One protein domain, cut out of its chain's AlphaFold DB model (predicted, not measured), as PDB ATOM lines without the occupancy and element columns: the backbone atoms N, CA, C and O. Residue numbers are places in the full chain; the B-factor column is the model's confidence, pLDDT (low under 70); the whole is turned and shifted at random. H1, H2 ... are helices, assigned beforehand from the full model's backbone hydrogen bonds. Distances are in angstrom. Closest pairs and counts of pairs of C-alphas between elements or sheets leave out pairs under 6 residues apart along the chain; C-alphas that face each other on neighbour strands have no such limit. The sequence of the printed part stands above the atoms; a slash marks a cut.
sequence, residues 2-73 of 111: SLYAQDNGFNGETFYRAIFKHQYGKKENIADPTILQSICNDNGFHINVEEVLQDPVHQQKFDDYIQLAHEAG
ATOM      1  N   SER A   2      13.341 -24.006   4.179       70.81
ATOM      2  CA  SER A   2      11.892 -24.023   3.853       70.81
ATOM      3  C   SER A   2      10.987 -24.118   5.090       70.81
ATOM      4  O   SER A   2       9.945 -23.475   5.129       70.81
ATOM      5  N   LEU A   3      11.421 -24.865   6.112       75.00
ATOM      6  CA  LEU A   3      10.756 -24.934   7.419       75.00
ATOM      7  C   LEU A   3      10.764 -23.583   8.139       75.00
ATOM      8  O   LEU A   3       9.716 -23.089   8.527       75.00
ATOM      9  N   TYR A   4      11.937 -22.948   8.210       77.19
ATOM     10  CA  TYR A   4      12.088 -21.605   8.770       77.19
ATOM     11  C   TYR A   4      11.168 -20.593   8.078       77.19
ATOM     12  O   TYR A   4      10.521 -19.789   8.742       77.19
ATOM     13  N   ALA A   5      11.072 -20.649   6.743       72.69
ATOM     14  CA  ALA A   5      10.173 -19.785   5.991       72.69
ATOM     15  C   ALA A   5       8.707 -19.986   6.426       72.69
ATOM     16  O   ALA A   5       8.028 -19.019   6.758       72.69
ATOM     17  N   GLN A   6       8.240 -21.235   6.499       75.00
ATOM     18  CA  GLN A   6       6.875 -21.552   6.934       75.00
ATOM     19  C   GLN A   6       6.586 -21.083   8.367       75.00
ATOM     20  O   GLN A   6       5.539 -20.486   8.611       75.00
ATOM     21  N   ASP A   7       7.519 -21.308   9.293       78.50
ATOM     22  CA  ASP A   7       7.353 -20.970  10.711       78.50
ATOM     23  C   ASP A   7       7.348 -19.455  10.977       78.50
ATOM     24  O   ASP A   7       6.736 -18.996  11.939       78.50
ATOM     25  N   ASN A   8       7.992 -18.663  10.116       72.94
ATOM     26  CA  ASN A   8       8.152 -17.217  10.298       72.94
ATOM     27  C   ASN A   8       7.243 -16.389   9.372       72.94
ATOM     28  O   ASN A   8       7.524 -15.227   9.085       72.94
ATOM     29  N   GLY A   9       6.140 -16.980   8.897       69.88
ATOM     30  CA  GLY A   9       5.126 -16.277   8.102       69.88
ATOM     31  C   GLY A   9       5.561 -15.943   6.674       69.88
ATOM     32  O   GLY A   9       4.881 -15.195   5.970       69.88
ATOM     33  N   PHE A  10       6.677 -16.509   6.222       76.19
ATOM     34  CA  PHE A  10       7.122 -16.404   4.848       76.19
ATOM     35  C   PHE A  10       6.420 -17.447   3.981       76.19
ATOM     36  O   PHE A  10       6.107 -18.562   4.404       76.19
ATOM     37  N   ASN A  11       6.194 -17.103   2.714       80.44
ATOM     38  CA  ASN A  11       5.630 -18.054   1.771       80.44
ATOM     39  C   ASN A  11       6.674 -19.143   1.449       80.44
ATOM     40  O   ASN A  11       7.556 -18.956   0.607       80.44
ATOM     41  N   GLY A  12       6.559 -20.295   2.120       79.94
ATOM     42  CA  GLY A  12       7.428 -21.452   1.906       79.94
ATOM     43  C   GLY A  12       7.416 -21.971   0.463       79.94
ATOM     44  O   GLY A  12       8.427 -22.495   0.001       79.94
ATOM     45  N   GLU A  13       6.323 -21.772  -0.285       85.50
ATOM     46  CA  GLU A  13       6.257 -22.087  -1.716       85.50
ATOM     47  C   GLU A  13       7.130 -21.133  -2.539       85.50
ATOM     48  O   GLU A  13       7.866 -21.584  -3.416       85.50
ATOM     49  N   THR A  14       7.102 -19.829  -2.244       87.00
ATOM     50  CA  THR A  14       7.976 -18.844  -2.906       87.00
ATOM     51  C   THR A  14       9.442 -19.206  -2.699       87.00
ATOM     52  O   THR A  14      10.199 -19.266  -3.669       87.00
ATOM     53  N   PHE A  15       9.831 -19.525  -1.462       88.75
ATOM     54  CA  PHE A  15      11.195 -19.959  -1.165       88.75
ATOM     55  C   PHE A  15      11.555 -21.257  -1.906       88.75
ATOM     56  O   PHE A  15      12.577 -21.324  -2.587       88.75
ATOM     57  N   TYR A  16      10.684 -22.270  -1.861       88.62
ATOM     58  CA  TYR A  16      10.875 -23.530  -2.583       88.62
ATOM     59  C   TYR A  16      11.069 -23.318  -4.094       88.62
ATOM     60  O   TYR A  16      11.995 -23.870  -4.692       88.62
ATOM     61  N   ARG A  17      10.237 -22.477  -4.721       91.25
ATOM     62  CA  ARG A  17      10.340 -22.146  -6.151       91.25
ATOM     63  C   ARG A  17      11.638 -21.413  -6.477       91.25
ATOM     64  O   ARG A  17      12.246 -21.704  -7.509       91.25
ATOM     65  N   ALA A  18      12.074 -20.497  -5.613       92.12
ATOM     66  CA  ALA A  18      13.341 -19.794  -5.773       92.12
ATOM     67  C   ALA A  18      14.528 -20.771  -5.743       92.12
ATOM     68  O   ALA A  18      15.357 -20.757  -6.655       92.12
ATOM     69  N   ILE A  19      14.547 -21.697  -4.777       93.12
ATOM     70  CA  ILE A  19      15.564 -22.753  -4.686       93.12
ATOM     71  C   ILE A  19      15.582 -23.624  -5.944       93.12
ATOM     72  O   ILE A  19      16.640 -23.805  -6.547       93.12
ATOM     73  N   PHE A  20      14.424 -24.109  -6.398       92.81
ATOM     74  CA  PHE A  20      14.345 -24.936  -7.608       92.81
ATOM     75  C   PHE A  20      14.850 -24.203  -8.854       92.81
ATOM     76  O   PHE A  20      15.577 -24.783  -9.665       92.81
ATOM     77  N   LYS A  21      14.505 -22.919  -9.004       94.06
ATOM     78  CA  LYS A  21      14.976 -22.083 -10.116       94.06
ATOM     79  C   LYS A  21      16.500 -21.957 -10.122       94.06
ATOM     80  O   LYS A  21      17.103 -22.049 -11.190       94.06
ATOM     81  N   HIS A  22      17.121 -21.751  -8.964       94.25
ATOM     82  CA  HIS A  22      18.573 -21.593  -8.863       94.25
ATOM     83  C   HIS A  22      19.312 -22.929  -9.027       94.25
ATOM     84  O   HIS A  22      20.214 -23.024  -9.860       94.25
ATOM     85  N   GLN A  23      18.863 -23.986  -8.347       94.25
ATOM     86  CA  GLN A  23      19.483 -25.312  -8.414       94.25
ATOM     87  C   GLN A  23      19.371 -25.943  -9.808       94.25
ATOM     88  O   GLN A  23      20.363 -26.404 -10.367       94.25
ATOM     89  N   TYR A  24      18.167 -25.980 -10.386       92.38
ATOM     90  CA  TYR A  24      17.916 -26.723 -11.626       92.38
ATOM     91  C   TYR A  24      17.905 -25.836 -12.871       92.38
ATOM     92  O   TYR A  24      18.306 -26.285 -13.943       92.38
ATOM     93  N   GLY A  25      17.463 -24.583 -12.745       93.31
ATOM     94  CA  GLY A  25      17.442 -23.634 -13.861       93.31
ATOM     95  C   GLY A  25      18.804 -22.984 -14.108       93.31
ATOM     96  O   GLY A  25      19.282 -22.976 -15.238       93.31
ATOM     97  N   LYS A  26      19.435 -22.456 -13.051       93.06
ATOM     98  CA  LYS A  26      20.722 -21.740 -13.138       93.06
ATOM     99  C   LYS A  26      21.952 -22.605 -12.842       93.06
ATOM    100  O   LYS A  26      23.055 -22.191 -13.178       93.06
ATOM    101  N   LYS A  27      21.768 -23.807 -12.279       93.00
ATOM    102  CA  LYS A  27      22.846 -24.730 -11.868       93.00
ATOM    103  C   LYS A  27      23.788 -24.139 -10.811       93.00
ATOM    104  O   LYS A  27      24.984 -24.424 -10.811       93.00
ATOM    105  N   GLU A  28      23.256 -23.305  -9.927       94.88
ATOM    106  CA  GLU A  28      24.009 -22.734  -8.810       94.88
ATOM    107  C   GLU A  28      24.088 -23.717  -7.634       94.88
ATOM    108  O   GLU A  28      23.211 -24.563  -7.462       94.88
ATOM    109  N   ASN A  29      25.129 -23.599  -6.805       93.81
ATOM    110  CA  ASN A  29      25.276 -24.412  -5.600       93.81
ATOM    111  C   ASN A  29      24.460 -23.821  -4.440       93.81
ATOM    112  O   ASN A  29      24.955 -22.981  -3.696       93.81
ATOM    113  N   ILE A  30      23.227 -24.287  -4.240       92.88
ATOM    114  CA  ILE A  30      22.372 -23.788  -3.147       92.88
ATOM    115  C   ILE A  30      22.863 -24.173  -1.739       92.88
ATOM    116  O   ILE A  30      22.293 -23.700  -0.759       92.88
ATOM    117  N   ALA A  31      23.867 -25.051  -1.627       91.69
ATOM    118  CA  ALA A  31      24.489 -25.389  -0.348       91.69
ATOM    119  C   ALA A  31      25.532 -24.348   0.095       91.69
ATOM    120  O   ALA A  31      26.002 -24.416   1.225       91.69
ATOM    121  N   ASP A  32      25.898 -23.396  -0.771       94.69
ATOM    122  CA  ASP A  32      26.719 -22.244  -0.398       94.69
ATOM    123  C   ASP A  32      25.852 -21.210   0.352       94.69
ATOM    124  O   ASP A  32      24.907 -20.671  -0.242       94.69
ATOM    125  N   PRO A  33      26.158 -20.892   1.626       93.62
ATOM    126  CA  PRO A  33      25.399 -19.917   2.408       93.62
ATOM    127  C   PRO A  33      25.312 -18.537   1.751       93.62
ATOM    128  O   PRO A  33      24.291 -17.867   1.874       93.62
ATOM    129  N   THR A  34      26.328 -18.124   0.988       95.38
ATOM    130  CA  THR A  34      26.348 -16.832   0.283       95.38
ATOM    131  C   THR A  34      25.325 -16.808  -0.850       95.38
ATOM    132  O   THR A  34      24.572 -15.843  -1.002       95.38
ATOM    133  N   ILE A  35      25.254 -17.892  -1.631       94.94
ATOM    134  CA  ILE A  35      24.252 -18.053  -2.695       94.94
ATOM    135  C   ILE A  35      22.858 -18.114  -2.070       94.94
ATOM    136  O   ILE A  35      21.934 -17.440  -2.525       94.94
ATOM    137  N   LEU A  36      22.708 -18.867  -0.984       93.75
ATOM    138  CA  LEU A  36      21.444 -19.017  -0.278       93.75
ATOM    139  C   LEU A  36      20.956 -17.690   0.331       93.75
ATOM    140  O   LEU A  36      19.770 -17.373   0.230       93.75
ATOM    141  N   GLN A  37      21.862 -16.878   0.880       94.81
ATOM    142  CA  GLN A  37      21.598 -15.517   1.356       94.81
ATOM    143  C   GLN A  37      21.166 -14.588   0.219       94.81
ATOM    144  O   GLN A  37      20.209 -13.827   0.385       94.81
ATOM    145  N   SER A  38      21.819 -14.673  -0.945       94.81
ATOM    146  CA  SER A  38      21.415 -13.923  -2.140       94.81
ATOM    147  C   SER A  38      19.998 -14.296  -2.574       94.81
ATOM    148  O   SER A  38      19.170 -13.412  -2.777       94.81
ATOM    149  N   ILE A  39      19.685 -15.595  -2.644       93.44
ATOM    150  CA  ILE A  39      18.345 -16.088  -2.992       93.44
ATOM    151  C   ILE A  39      17.305 -15.564  -1.998       93.44
ATOM    152  O   ILE A  39      16.219 -15.149  -2.406       93.44
ATOM    153  N   CYS A  40      17.628 -15.572  -0.702       91.81
ATOM    154  CA  CYS A  40      16.743 -15.050   0.331       91.81
ATOM    155  C   CYS A  40      16.434 -13.564   0.093       91.81
ATOM    156  O   CYS A  40      15.267 -13.194  -0.045       91.81
ATOM    157  N   ASN A  41      17.470 -12.737  -0.063       92.81
ATOM    158  CA  ASN A  41      17.326 -11.298  -0.282       92.81
ATOM    159  C   ASN A  41      16.547 -10.965  -1.564       92.81
ATOM    160  O   ASN A  41      15.633 -10.141  -1.520       92.81
ATOM    161  N   ASP A  42      16.843 -11.648  -2.674       92.38
ATOM    162  CA  ASP A  42      16.181 -11.444  -3.972       92.38
ATOM    163  C   ASP A  42      14.673 -11.734  -3.933       92.38
ATOM    164  O   ASP A  42      13.917 -11.256  -4.779       92.38
ATOM    165  N   ASN A  43      14.224 -12.529  -2.957       88.88
ATOM    166  CA  ASN A  43      12.827 -12.918  -2.789       88.88
ATOM    167  C   ASN A  43      12.177 -12.271  -1.550       88.88
ATOM    168  O   ASN A  43      11.100 -12.695  -1.132       88.88
ATOM    169  N   GLY A  44      12.808 -11.238  -0.975       88.19
ATOM    170  CA  GLY A  44      12.270 -10.473   0.156       88.19
ATOM    171  C   GLY A  44      12.397 -11.164   1.516       88.19
ATOM    172  O   GLY A  44      11.792 -10.722   2.492       88.19
ATOM    173  N   PHE A  45      13.183 -12.239   1.606       87.44
ATOM    174  CA  PHE A  45      13.517 -12.909   2.860       87.44
ATOM    175  C   PHE A  45      14.769 -12.248   3.457       87.44
ATOM    176  O   PHE A  45      15.896 -12.680   3.222       87.44
ATOM    177  N   HIS A  46      14.582 -11.164   4.210       88.38
ATOM    178  CA  HIS A  46      15.672 -10.440   4.879       88.38
ATOM    179  C   HIS A  46      16.047 -11.111   6.204       88.38
ATOM    180  O   HIS A  46      15.718 -10.626   7.283       88.38
ATOM    181  N   ILE A  47      16.692 -12.269   6.104       88.81
ATOM    182  CA  ILE A  47      17.065 -13.132   7.233       88.81
ATOM    183  C   ILE A  47      18.574 -13.366   7.230       88.81
ATOM    184  O   ILE A  47      19.199 -13.275   6.176       88.81
ATOM    185  N   ASN A  48      19.155 -13.690   8.384       90.88
ATOM    186  CA  ASN A  48      20.541 -14.144   8.452       90.88
ATOM    187  C   ASN A  48      20.590 -15.653   8.180       90.88
ATOM    188  O   ASN A  48      20.237 -16.457   9.040       90.88
ATOM    189  N   VAL A  49      20.990 -16.047   6.970       92.31
ATOM    190  CA  VAL A  49      21.006 -17.458   6.563       92.31
ATOM    191  C   VAL A  49      21.940 -18.293   7.433       92.31
ATOM    192  O   VAL A  49      21.581 -19.416   7.776       92.31
ATOM    193  N   GLU A  50      23.089 -17.751   7.830       92.06
ATOM    194  CA  GLU A  50      24.068 -18.465   8.654       92.06
ATOM    195  C   GLU A  50      23.466 -18.852  10.014       92.06
ATOM    196  O   GLU A  50      23.567 -19.999  10.441       92.06
ATOM    197  N   GLU A  51      22.753 -17.919  10.654       91.25
ATOM    198  CA  GLU A  51      22.053 -18.173  11.921       91.25
ATOM    199  C   GLU A  51      20.959 -19.232  11.760       91.25
ATOM    200  O   GLU A  51      20.842 -20.133  12.587       91.25
ATOM    201  N   VAL A  52      20.182 -19.167  10.675       89.56
ATOM    202  CA  VAL A  52      19.107 -20.137  10.423       89.56
ATOM    203  C   VAL A  52      19.655 -21.539  10.160       89.56
ATOM    204  O   VAL A  52      19.050 -22.522  10.590       89.56
ATOM    205  N   LEU A  53      20.781 -21.656   9.453       89.94
ATOM    206  CA  LEU A  53      21.431 -22.944   9.196       89.94
ATOM    207  C   LEU A  53      22.016 -23.572  10.468       89.94
ATOM    208  O   LEU A  53      22.164 -24.790  10.522       89.94
ATOM    209  N   GLN A  54      22.330 -22.760  11.476       91.50
ATOM    210  CA  GLN A  54      22.868 -23.215  12.758       91.50
ATOM    211  C   GLN A  54      21.795 -23.415  13.837       91.50
ATOM    212  O   GLN A  54      22.127 -23.828  14.948       91.50
ATOM    213  N   ASP A  55      20.519 -23.149  13.542       90.00
ATOM    214  CA  ASP A  55      19.448 -23.277  14.526       90.00
ATOM    215  C   ASP A  55      19.118 -24.759  14.819       90.00
ATOM    216  O   ASP A  55      18.561 -25.461  13.960       90.00
ATOM    217  N   PRO A  56      19.385 -25.248  16.048       90.62
ATOM    218  CA  PRO A  56      19.147 -26.643  16.409       90.62
ATOM    219  C   PRO A  56      17.662 -27.027  16.377       90.62
ATOM    220  O   PRO A  56      17.340 -28.191  16.143       90.62
ATOM    221  N   VAL A  57      16.741 -26.079  16.576       89.19
ATOM    222  CA  VAL A  57      15.297 -26.349  16.536       89.19
ATOM    223  C   VAL A  57      14.857 -26.675  15.111       89.19
ATOM    224  O   VAL A  57      14.072 -27.599  14.895       89.19
ATOM    225  N   HIS A  58      15.379 -25.949  14.120       86.69
ATOM    226  CA  HIS A  58      15.069 -26.208  12.714       86.69
ATOM    227  C   HIS A  58      15.703 -27.505  12.218       86.69
ATOM    228  O   HIS A  58      15.069 -28.218  11.438       86.69
ATOM    229  N   GLN A  59      16.913 -27.823  12.689       89.75
ATOM    230  CA  GLN A  59      17.554 -29.102  12.402       89.75
ATOM    231  C   GLN A  59      16.716 -30.269  12.941       89.75
ATOM    232  O   GLN A  59      16.363 -31.160  12.174       89.75
ATOM    233  N   GLN A  60      16.288 -30.212  14.207       92.38
ATOM    234  CA  GLN A  60      15.459 -31.267  14.795       92.38
ATOM    235  C   GLN A  60      14.140 -31.457  14.033       92.38
ATOM    236  O   GLN A  60      13.777 -32.582  13.710       92.38
ATOM    237  N   LYS A  61      13.445 -30.369  13.671       90.69
ATOM    238  CA  LYS A  61      12.214 -30.463  12.863       90.69
ATOM    239  C   LYS A  61      12.453 -31.120  11.499       90.69
ATOM    240  O   LYS A  61      11.586 -31.831  10.995       90.69
ATOM    241  N   PHE A  62      13.597 -30.849  10.872       90.69
ATOM    242  CA  PHE A  62      13.959 -31.476   9.605       90.69
ATOM    243  C   PHE A  62      14.202 -32.981   9.774       90.69
ATOM    244  O   PHE A  62      13.691 -33.773   8.980       90.69
ATOM    245  N   ASP A  63      14.899 -33.372  10.839       93.75
ATOM    246  CA  ASP A  63      15.149 -34.774  11.177       93.75
ATOM    247  C   ASP A  63      13.841 -35.521  11.497       93.75
ATOM    248  O   ASP A  63      13.629 -36.631  11.004       93.75
ATOM    249  N   ASP A  64      12.909 -34.882  12.210       94.50
ATOM    250  CA  ASP A  64      11.575 -35.429  12.489       94.50
ATOM    251  C   ASP A  64      10.782 -35.690  11.194       94.50
ATOM    252  O   ASP A  64      10.080 -36.696  11.072       94.50
ATOM    253  N   TYR A  65      10.908 -34.824  10.182       91.69
ATOM    254  CA  TYR A  65      10.281 -35.033   8.871       91.69
ATOM    255  C   TYR A  65      10.926 -36.159   8.065       91.69
ATOM    256  O   TYR A  65      10.209 -36.900   7.385       91.69
ATOM    257  N   ILE A  66      12.250 -36.323   8.143       93.38
ATOM    258  CA  ILE A  66      12.935 -37.477   7.546       93.38
ATOM    259  C   ILE A  66      12.444 -38.765   8.207       93.38
ATOM    260  O   ILE A  66      12.088 -39.720   7.514       93.38
ATOM    261  N   GLN A  67      12.368 -38.777   9.538       95.56
ATOM    262  CA  GLN A  67      11.877 -39.920  10.295       95.56
ATOM    263  C   GLN A  67      10.428 -40.256   9.922       95.56
ATOM    264  O   GLN A  67      10.127 -41.406   9.603       95.56
ATOM    265  N   LEU A  68       9.550 -39.252   9.845       93.69
ATOM    266  CA  LEU A  68       8.169 -39.429   9.400       93.69
ATOM    267  C   LEU A  68       8.088 -39.999   7.974       93.69
ATOM    268  O   LEU A  68       7.251 -40.860   7.693       93.69
ATOM    269  N   ALA A  69       8.953 -39.549   7.060       93.62
ATOM    270  CA  ALA A  69       9.012 -40.085   5.704       93.62
ATOM    271  C   ALA A  69       9.419 -41.571   5.702       93.62
ATOM    272  O   ALA A  69       8.791 -42.377   5.009       93.62
ATOM    273  N   HIS A  70      10.407 -41.953   6.516       93.88
ATOM    274  CA  HIS A  70      10.817 -43.349   6.680       93.88
ATOM    275  C   HIS A  70       9.710 -44.217   7.290       93.88
ATOM    276  O   HIS A  70       9.430 -45.297   6.771       93.88
ATOM    277  N   GLU A  71       9.025 -43.739   8.330       94.19
ATOM    278  CA  GLU A  71       7.882 -44.426   8.949       94.19
ATOM    279  C   GLU A  71       6.716 -44.597   7.969       94.19
ATOM    280  O   GLU A  71       6.037 -45.626   7.955       94.19
ATOM    281  N   ALA A  72       6.524 -43.626   7.074       91.12
ATOM    282  CA  ALA A  72       5.573 -43.721   5.973       91.12
ATOM    283  C   ALA A  72       6.040 -44.657   4.838       91.12
ATOM    284  O   ALA A  72       5.281 -44.892   3.889       91.12
ATOM    285  N   GLY A  73       7.250 -45.220   4.910       93.31
ATOM    286  CA  GLY A  73       7.839 -46.093   3.895       93.31
ATOM    287  C   GLY A  73       8.228 -45.365   2.607       93.31
ATOM    288  O   GLY A  73       8.169 -45.962   1.530       93.31
TER     289      GLY A  73
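AT A GLANCE: This is residues 2 to 73 of the 111 residues of the protein "DSBA domain-containing protein" of Bacteroidetes bacterium 4572_114 (UniProt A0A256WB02). Four helices, H1 to H4, come round in a ring-like body, and the longest helix, H5, leaves it beside H1 as an arm. The outer part of that arm, residues 63 to 73, of which 63 to 71 belong to H5, sticks out free. The printed part has 72 residues with five named helices, in the order H1, H2, H3, H4, H5, and no named strand; its class is all helix. It is only just compact, close to loose, with a radius of gyration of the C-alphas of 12.9 A, and it spans 35 by 24 by 21 A.

HOW THE PARTS SIT: H1, residues 2 to 7, and H2, residues 12 to 26, form a helical hairpin at a shallow tilt of 15 degrees, opposite ways. They touch through residues 12 to 16 alone of H2, and their closest C-alphas, those of Gln 6 and Gly 12, are 5.1 A apart. H3, residues 33 to 42, only just touches H2, with 3 pairs of C-alphas within 8 A, and H2 touches H3 with residues 15 to 19 alone. The closest C-alphas of H2 and H3 are those of Ala 18 and Ile 39, 6.8 A apart, and the two run opposite ways at a steep tilt of 62 degrees. H4, residues 49 to 53, touches H3, with the C-alphas of Gln 37 and Val 49 closest at 5.6 A. H4 is close to H1 but not clearly touching, the closest C-alphas being those of Tyr 4 and Val 52 at 7.4 A. H5, residues 56 to 71, touches H1 with residues 58 to 62 alone; the closest C-alphas are those of Tyr 4 and His 58, 6.8 A apart. H1 and H5 run opposite ways at a steep tilt of 69 degrees, only just short of about perpendicular. H5 is apart from H2 and from H3. In each of H1, H2, H3, H4 and H5 every O i to N i+4 pair is within hydrogen-bond range.

IN THESE COORDINATES: H1 begins at C-alpha 2, at (11.892, -24.023, 3.853). H2 measures 20.1 A from first to last C-alpha and ends at C-alpha 26, at (20.722, -21.740, -13.138). H3 measures 14.1 A. H4 has five residues, and H5 measures 22.3 A, ending at C-alpha 71, at (7.882, -44.426, 8.949).

THE WHOLE: The two C-alphas farthest apart are those of His 46 and Gly 73, at 36.5 A. The body without the free stretch spans 30 by 21 by 20 A. The printed part has no cut; the links H1 to H2 and H4 to H5 are tight, the other two are short, and no link is long. The mean pLDDT of the printed part is 89.4, with residue 9 under 70.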